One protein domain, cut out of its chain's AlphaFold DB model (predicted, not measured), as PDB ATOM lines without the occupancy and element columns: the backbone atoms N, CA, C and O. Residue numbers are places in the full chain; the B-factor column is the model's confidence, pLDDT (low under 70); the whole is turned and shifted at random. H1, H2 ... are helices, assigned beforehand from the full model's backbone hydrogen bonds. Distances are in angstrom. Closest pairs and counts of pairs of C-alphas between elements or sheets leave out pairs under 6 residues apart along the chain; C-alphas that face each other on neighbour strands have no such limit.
ATOM      1  N   ASP A   2      11.174  50.200  -5.285       47.50
ATOM      2  CA  ASP A   2      11.838  51.247  -4.510       47.50
ATOM      3  C   ASP A   2      12.600  52.131  -5.492       47.50
ATOM      4  O   ASP A   2      13.249  51.640  -6.425       47.50
ATOM      5  N   ARG A   3      12.409  53.445  -5.386       66.69
ATOM      6  CA  ARG A   3      12.998  54.379  -6.354       66.69
ATOM      7  C   ARG A   3      14.506  54.357  -6.142       66.69
ATOM      8  O   ARG A   3      14.958  54.319  -5.010       66.69
ATOM      9  N   VAL A   4      15.297  54.460  -7.212       64.06
ATOM     10  CA  VAL A   4      16.778  54.471  -7.133       64.06
ATOM     11  C   VAL A   4      17.315  55.511  -6.129       64.06
ATOM     12  O   VAL A   4      18.378  55.324  -5.551       64.06
ATOM     13  N   MET A   5      16.531  56.558  -5.851       63.12
ATOM     14  CA  MET A   5      16.803  57.589  -4.842       63.12
ATOM     15  C   MET A   5      16.791  57.091  -3.381       63.12
ATOM     16  O   MET A   5      17.261  57.804  -2.503       63.12
ATOM     17  N   GLU A   6      16.248  55.904  -3.107       74.06
ATOM     18  CA  GLU A   6      16.148  55.291  -1.772       74.06
ATOM     19  C   GLU A   6      17.282  54.280  -1.511       74.06
ATOM     20  O   GLU A   6      17.383  53.723  -0.416       74.06
ATOM     21  N   LEU A   7      18.156  54.039  -2.498       75.19
ATOM     22  CA  LEU A   7      19.255  53.083  -2.375       75.19
ATOM     23  C   LEU A   7      20.444  53.673  -1.592       75.19
ATOM     24  O   LEU A   7      20.846  54.815  -1.826       75.19
ATOM     25  N   PRO A   8      21.083  52.880  -0.711       77.56
ATOM     26  CA  PRO A   8      22.318  53.275  -0.046       77.56
ATOM     27  C   PRO A   8      23.436  53.609  -1.041       77.56
ATOM     28  O   PRO A   8      23.647  52.897  -2.024       77.56
ATOM     29  N   GLN A   9      24.227  54.639  -0.733       68.44
ATOM     30  CA  GLN A   9      25.240  55.201  -1.638       68.44
ATOM     31  C   GLN A   9      26.280  54.174  -2.134       68.44
ATOM     32  O   GLN A   9      26.723  54.251  -3.276       68.44
ATOM     33  N   HIS A  10      26.610  53.162  -1.323       76.25
ATOM     34  CA  HIS A  10      27.535  52.089  -1.710       76.25
ATOM     35  C   HIS A  10      26.970  51.161  -2.804       76.25
ATOM     36  O   HIS A  10      27.710  50.727  -3.683       76.25
ATOM     37  N   LEU A  11      25.659  50.893  -2.790       72.31
ATOM     38  CA  LEU A  11      24.968  50.089  -3.806       72.31
ATOM     39  C   LEU A  11      24.820  50.866  -5.117       72.31
ATOM     40  O   LEU A  11      25.004  50.305  -6.192       72.31
ATOM     41  N   VAL A  12      24.561  52.172  -5.029       70.69
ATOM     42  CA  VAL A  12      24.507  53.083  -6.187       70.69
ATOM     43  C   VAL A  12      25.861  53.136  -6.905       70.69
ATOM     44  O   VAL A  12      25.916  53.164  -8.134       70.69
ATOM     45  N   GLN A  13      26.961  53.090  -6.151       68.69
ATOM     46  CA  GLN A  13      28.321  53.101  -6.695       68.69
ATOM     47  C   GLN A  13      28.726  51.755  -7.311       68.69
ATOM     48  O   GLN A  13      29.327  51.737  -8.379       68.69
ATOM     49  N   GLN A  14      28.342  50.631  -6.696       71.44
ATOM     50  CA  GLN A  14      28.587  49.292  -7.252       71.44
ATOM     51  C   GLN A  14      27.777  49.005  -8.519       71.44
ATOM     52  O   GLN A  14      28.270  48.336  -9.422       71.44
ATOM     53  N   LEU A  15      26.541  49.499  -8.590       70.38
ATOM     54  CA  LEU A  15      25.653  49.297  -9.735       70.38
ATOM     55  C   LEU A  15      25.869  50.334 -10.852       70.38
ATOM     56  O   LEU A  15      25.188  50.269 -11.871       70.38
ATOM     57  N   GLY A  16      26.802  51.279 -10.674       67.56
ATOM     58  CA  GLY A  16      27.137  52.286 -11.686       67.56
ATOM     59  C   GLY A  16      26.048  53.339 -11.917       67.56
ATOM     60  O   GLY A  16      26.019  53.971 -12.965       67.56
ATOM     61  N   TYR A  17      25.145  53.553 -10.955       68.88
ATOM     62  CA  TYR A  17      24.062  54.541 -11.052       68.88
ATOM     63  C   TYR A  17      24.526  55.946 -10.632       68.88
ATOM     64  O   TYR A  17      23.897  56.592  -9.794       68.88
ATOM     65  N   GLN A  18      25.651  56.423 -11.173       74.94
ATOM     66  CA  GLN A  18      26.119  57.787 -10.909       74.94
ATOM     67  C   GLN A  18      25.347  58.813 -11.760       74.94
ATOM     68  O   GLN A  18      24.993  58.522 -12.905       74.94
ATOM     69  N   PRO A  19      25.088  60.033 -11.245       68.56
ATOM     70  CA  PRO A  19      24.377  61.073 -11.996       68.56
ATOM     71  C   PRO A  19      25.064  61.466 -13.312       68.56
ATOM     72  O   PRO A  19      24.392  61.822 -14.277       68.56
ATOM     73  N   GLU A  20      26.394  61.384 -13.350       73.38
ATOM     74  CA  GLU A  20      27.238  61.718 -14.505       73.38
ATOM     75  C   GLU A  20      27.030  60.735 -15.670       73.38
ATOM     76  O   GLU A  20      26.978  61.141 -16.832       73.38
ATOM     77  N   ASP A  21      26.788  59.461 -15.352       73.44
ATOM     78  CA  ASP A  21      26.563  58.395 -16.330       73.44
ATOM     79  C   ASP A  21      25.105  58.316 -16.795       73.44
ATOM     80  O   ASP A  21      24.805  57.686 -17.811       73.44
ATOM     81  N   PHE A  22      24.181  58.995 -16.108       77.44
ATOM     82  CA  PHE A  22      22.750  58.919 -16.398       77.44
ATOM     83  C   PHE A  22      22.415  59.304 -17.842       77.44
ATOM     84  O   PHE A  22      21.620  58.625 -18.489       77.44
ATOM     85  N   LEU A  23      23.030  60.365 -18.374       80.81
ATOM     86  CA  LEU A  23      22.799  60.789 -19.759       80.81
ATOM     87  C   LEU A  23      23.324  59.759 -20.767       80.81
ATOM     88  O   LEU A  23      22.669  59.519 -21.781       80.81
ATOM     89  N   SER A  24      24.456  59.122 -20.463       79.06
ATOM     90  CA  SER A  24      25.040  58.051 -21.276       79.06
ATOM     91  C   SER A  24      24.158  56.797 -21.252       79.06
ATOM     92  O   SER A  24      23.761  56.289 -22.301       79.06
ATOM     93  N   CYS A  25      23.733  56.355 -20.065       77.56
ATOM     94  CA  CYS A  25      22.804  55.240 -19.897       77.56
ATOM     95  C   CYS A  25      21.444  55.513 -20.553       77.56
ATOM     96  O   CYS A  25      20.866  54.612 -21.157       77.56
ATOM     97  N   LEU A  26      20.932  56.745 -20.475       80.50
ATOM     98  CA  LEU A  26      19.686  57.143 -21.129       80.50
ATOM     99  C   LEU A  26      19.822  57.136 -22.655       80.50
ATOM    100  O   LEU A  26      18.895  56.707 -23.343       80.50
ATOM    101  N   ALA A  27      20.955  57.596 -23.190       83.56
ATOM    102  CA  ALA A  27      21.247  57.526 -24.618       83.56
ATOM    103  C   ALA A  27      21.311  56.065 -25.093       83.56
ATOM    104  O   ALA A  27      20.601  55.710 -26.033       83.56
ATOM    105  N   ALA A  28      22.041  55.204 -24.377       81.38
ATOM    106  CA  ALA A  28      22.112  53.770 -24.656       81.38
ATOM    107  C   ALA A  28      20.739  53.084 -24.546       81.38
ATOM    108  O   ALA A  28      20.378  52.262 -25.385       81.38
ATOM    109  N   TYR A  29      19.928  53.453 -23.551       79.06
ATOM    110  CA  TYR A  29      18.561  52.953 -23.411       79.06
ATOM    111  C   TYR A  29      17.686  53.364 -24.597       79.06
ATOM    112  O   TYR A  29      16.964  52.529 -25.136       79.06
ATOM    113  N   ARG A  30      17.743  54.627 -25.035       82.12
ATOM    114  CA  ARG A  30      16.985  55.107 -26.203       82.12
ATOM    115  C   ARG A  30      17.432  54.431 -27.495       82.12
ATOM    116  O   ARG A  30      16.590  54.121 -28.327       82.12
ATOM    117  N   GLU A  31      18.727  54.179 -27.644       80.50
ATOM    118  CA  GLU A  31      19.285  53.473 -28.796       80.50
ATOM    119  C   GLU A  31      18.928  51.978 -28.806       80.50
ATOM    120  O   GLU A  31      18.735  51.400 -29.876       80.50
ATOM    121  N   ASN A  32      18.827  51.338 -27.637       73.94
ATOM    122  CA  ASN A  32      18.402  49.942 -27.519       73.94
ATOM    123  C   ASN A  32      16.884  49.758 -27.584       73.94
ATOM    124  O   ASN A  32      16.436  48.682 -27.957       73.94
ATOM    125  N   ASN A  33      16.103  50.786 -27.247       71.62
ATOM    126  CA  ASN A  33      14.647  50.801 -27.413       71.62
ATOM    127  C   ASN A  33      14.221  51.561 -28.677       71.62
ATOM    128  O   ASN A  33      13.105  52.079 -28.739       71.62
ATOM    129  N   SER A  34      15.099  51.664 -29.682       73.00
ATOM    130  CA  SER A  34      14.673  52.109 -31.005       73.00
ATOM    131  C   SER A  34      13.616  51.141 -31.543       73.00
ATOM    132  O   SER A  34      13.640  49.950 -31.231       73.00
ATOM    133  N   VAL A  35      12.682  51.649 -32.351       63.16
ATOM    134  CA  VAL A  35      11.548  50.864 -32.879       63.16
ATOM    135  C   VAL A  35      12.027  49.570 -33.562       63.16
ATOM    136  O   VAL A  35      11.399  48.523 -33.409       63.16
ATOM    137  N   ASP A  36      13.204  49.624 -34.194       63.66
ATOM    138  CA  ASP A  36      13.837  48.517 -34.919       63.66
ATOM    139  C   ASP A  36      14.521  47.454 -34.030       63.66
ATOM    140  O   ASP A  36      14.882  46.394 -34.525       63.66
ATOM    141  N   LYS A  37      14.725  47.693 -32.727       67.12
ATOM    142  CA  LYS A  37      15.356  46.733 -31.791       67.12
ATOM    143  C   LYS A  37      14.357  46.169 -30.781       67.12
ATOM    144  O   LYS A  37      14.689  45.888 -29.629       67.12
ATOM    145  N   THR A  38      13.108  46.005 -31.198       72.31
ATOM    146  CA  THR A  38      12.077  45.437 -30.329       72.31
ATOM    147  C   THR A  38      12.235  43.914 -30.255       72.31
ATOM    148  O   THR A  38      12.681  43.266 -31.199       72.31
ATOM    149  N   VAL A  39      11.830  43.302 -29.137       75.44
ATOM    150  CA  VAL A  39      11.827  41.834 -28.956       75.44
ATOM    151  C   VAL A  39      11.086  41.111 -30.096       75.44
ATOM    152  O   VAL A  39      11.455  40.002 -30.468       75.44
ATOM    153  N   LEU A  40      10.075  41.752 -30.687       73.38
ATOM    154  CA  LEU A  40       9.358  41.243 -31.858       73.38
ATOM    155  C   LEU A  40      10.256  41.166 -33.102       73.38
ATOM    156  O   LEU A  40      10.271  40.127 -33.758       73.38
ATOM    157  N   THR A  41      11.076  42.187 -33.357       76.06
ATOM    158  CA  THR A  41      12.025  42.216 -34.480       76.06
ATOM    159  C   THR A  41      13.036  41.068 -34.393       76.06
ATOM    160  O   THR A  41      13.314  40.407 -35.388       76.06
ATOM    161  N   TYR A  42      13.512  40.735 -33.187       77.88
ATOM    162  CA  TYR A  42      14.395  39.580 -32.966       77.88
ATOM    163  C   TYR A  42      13.758  38.243 -33.387       77.88
ATOM    164  O   TYR A  42      14.443  37.350 -33.900       77.88
ATOM    165  N   TYR A  43      12.454  38.080 -33.144       81.94
ATOM    166  CA  TYR A  43      11.725  36.883 -33.560       81.94
ATOM    167  C   TYR A  43      11.480  36.873 -35.071       81.94
ATOM    168  O   TYR A  43      11.666  35.830 -35.698       81.94
ATOM    169  N   GLU A  44      11.167  38.025 -35.666       79.50
ATOM    170  CA  GLU A  44      11.007  38.185 -37.116       79.50
ATOM    171  C   GLU A  44      12.293  37.834 -37.881       79.50
ATOM    172  O   GLU A  44      12.245  37.020 -38.803       79.50
ATOM    173  N   GLU A  45      13.459  38.329 -37.451       80.56
ATOM    174  CA  GLU A  45      14.768  37.999 -38.046       80.56
ATOM    175  C   GLU A  45      15.071  36.494 -38.033       80.56
ATOM    176  O   GLU A  45      15.736  35.962 -38.925       80.56
ATOM    177  N   ARG A  46      14.590  35.785 -37.008       77.94
ATOM    178  CA  ARG A  46      14.775  34.337 -36.848       77.94
ATOM    179  C   ARG A  46      13.677  33.513 -37.520       77.94
ATOM    180  O   ARG A  46      13.668  32.294 -37.349       77.94
ATOM    181  N   ASN A  47      12.779  34.146 -38.278       74.06
ATOM    182  CA  ASN A  47      11.579  33.532 -38.854       74.06
ATOM    183  C   ASN A  47      10.714  32.810 -37.800       74.06
ATOM    184  O   ASN A  47      10.090  31.787 -38.080       74.06
ATOM    185  N   VAL A  48      10.697  33.320 -36.568       79.56
ATOM    186  CA  VAL A  48       9.860  32.814 -35.481       79.56
ATOM    187  C   VAL A  48       8.581  33.641 -35.436       79.56
ATOM    188  O   VAL A  48       8.600  34.826 -35.117       79.56
ATOM    189  N   THR A  49       7.446  33.013 -35.733       72.62
ATOM    190  CA  THR A  49       6.146  33.692 -35.728       72.62
ATOM    191  C   THR A  49       5.712  34.026 -34.300       72.62
ATOM    192  O   THR A  49       5.364  33.134 -33.522       72.62
ATOM    193  N   ALA A  50       5.692  35.313 -33.949       72.50
ATOM    194  CA  ALA A  50       5.158  35.775 -32.673       72.50
ATOM    195  C   ALA A  50       3.619  35.714 -32.671       72.50
ATOM    196  O   ALA A  50       2.948  36.333 -33.498       72.50
ATOM    197  N   LEU A  51       3.043  34.974 -31.723       72.31
ATOM    198  CA  LEU A  51       1.595  34.897 -31.533       72.31
ATOM    199  C   LEU A  51       1.126  36.048 -30.640       72.31
ATOM    200  O   LEU A  51       1.406  36.065 -29.443       72.31
ATOM    201  N   HIS A  52       0.377  36.984 -31.218       71.38
ATOM    202  CA  HIS A  52      -0.272  38.052 -30.466       71.38
ATOM    203  C   HIS A  52      -1.618  37.556 -29.927       71.38
ATOM    204  O   HIS A  52      -2.488  37.116 -30.683       71.38
TER     205      HIS A  52
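Overview. This is residues 2 to 52 of the 183 residues of the protein "Adenylate kinase 7b" of Nothobranchius kuhntae (UniProt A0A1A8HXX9). Three short helices are strung one after another along an extended rod with no common core: H1 and the first residues are at one end, H2 runs lengthwise through the middle as a bridge, and H3 and the last residues are at the other end. No helix touches another, and most of the bridge, residues 19 to 24 and 26 to 38, stands free. The printed part has 51 residues, with three named helices in the order H1, H2, H3 and no named strand; its class is all helix, though under half of the residues, 24 of 51, are in named elements. The whole is extended, with a radius of gyration of the C-alphas of 16.4 A, and the C-alphas span 45 by 21 by 15 A.

Arrangement. Start at Asp 2 and go on to H1, residues 9 to 14, the first of the helices. Next comes H2, residues 22 to 32, and the two are apart, with no C-alpha of the one within 8 A of the other. Look then at H3, residues 39 to 45, which is apart from H2 by the same test. H1 and H3 are apart too. Between H1 and H2 you pass a short link of 7 residues, and between H2 and H3 a short link of 6 residues. Residues 19 to 24, of which 22 to 24 belong to H2, stand free, as do residues 26 to 38, of which 26 to 32 belong to H2. Read the backbone O and N atoms inside H1, H2 and H3, and you will find every O i to N i+4 pair within hydrogen-bond range.

Along the chain. Find C-alpha 9 at (25.240, 55.201, -1.638), where H1 begins; its six residues, Gln 9 to Gln 14, cover 8.8 A from first to last C-alpha. Go on to C-alpha 22 at (22.750, 58.919, -16.398), where H2 begins; this longest helix, 11 residues from Phe 22 to Asn 32, covers 14.9 A. H3 runs from Val 39 to Glu 45, seven residues over 10.3 A, and ends at C-alpha 45 at (14.768, 37.999, -38.046).

Size, cuts and confidence. The two C-alphas farthest apart are those of Gln 9 and Asn 47, 45.2 A, while the first and last printed C-alphas, of Asp 2 and His 52, are 31.5 A apart. The printed part has no cut, and neither of its two links between helices is long. Read the B-factor column for the model's confidence: the mean pLDDT of the printed part is 73.4, and 12 residues are under 70, namely residues 2 to 5, 9, 13, 16 to 17, 19 and 35 to 37.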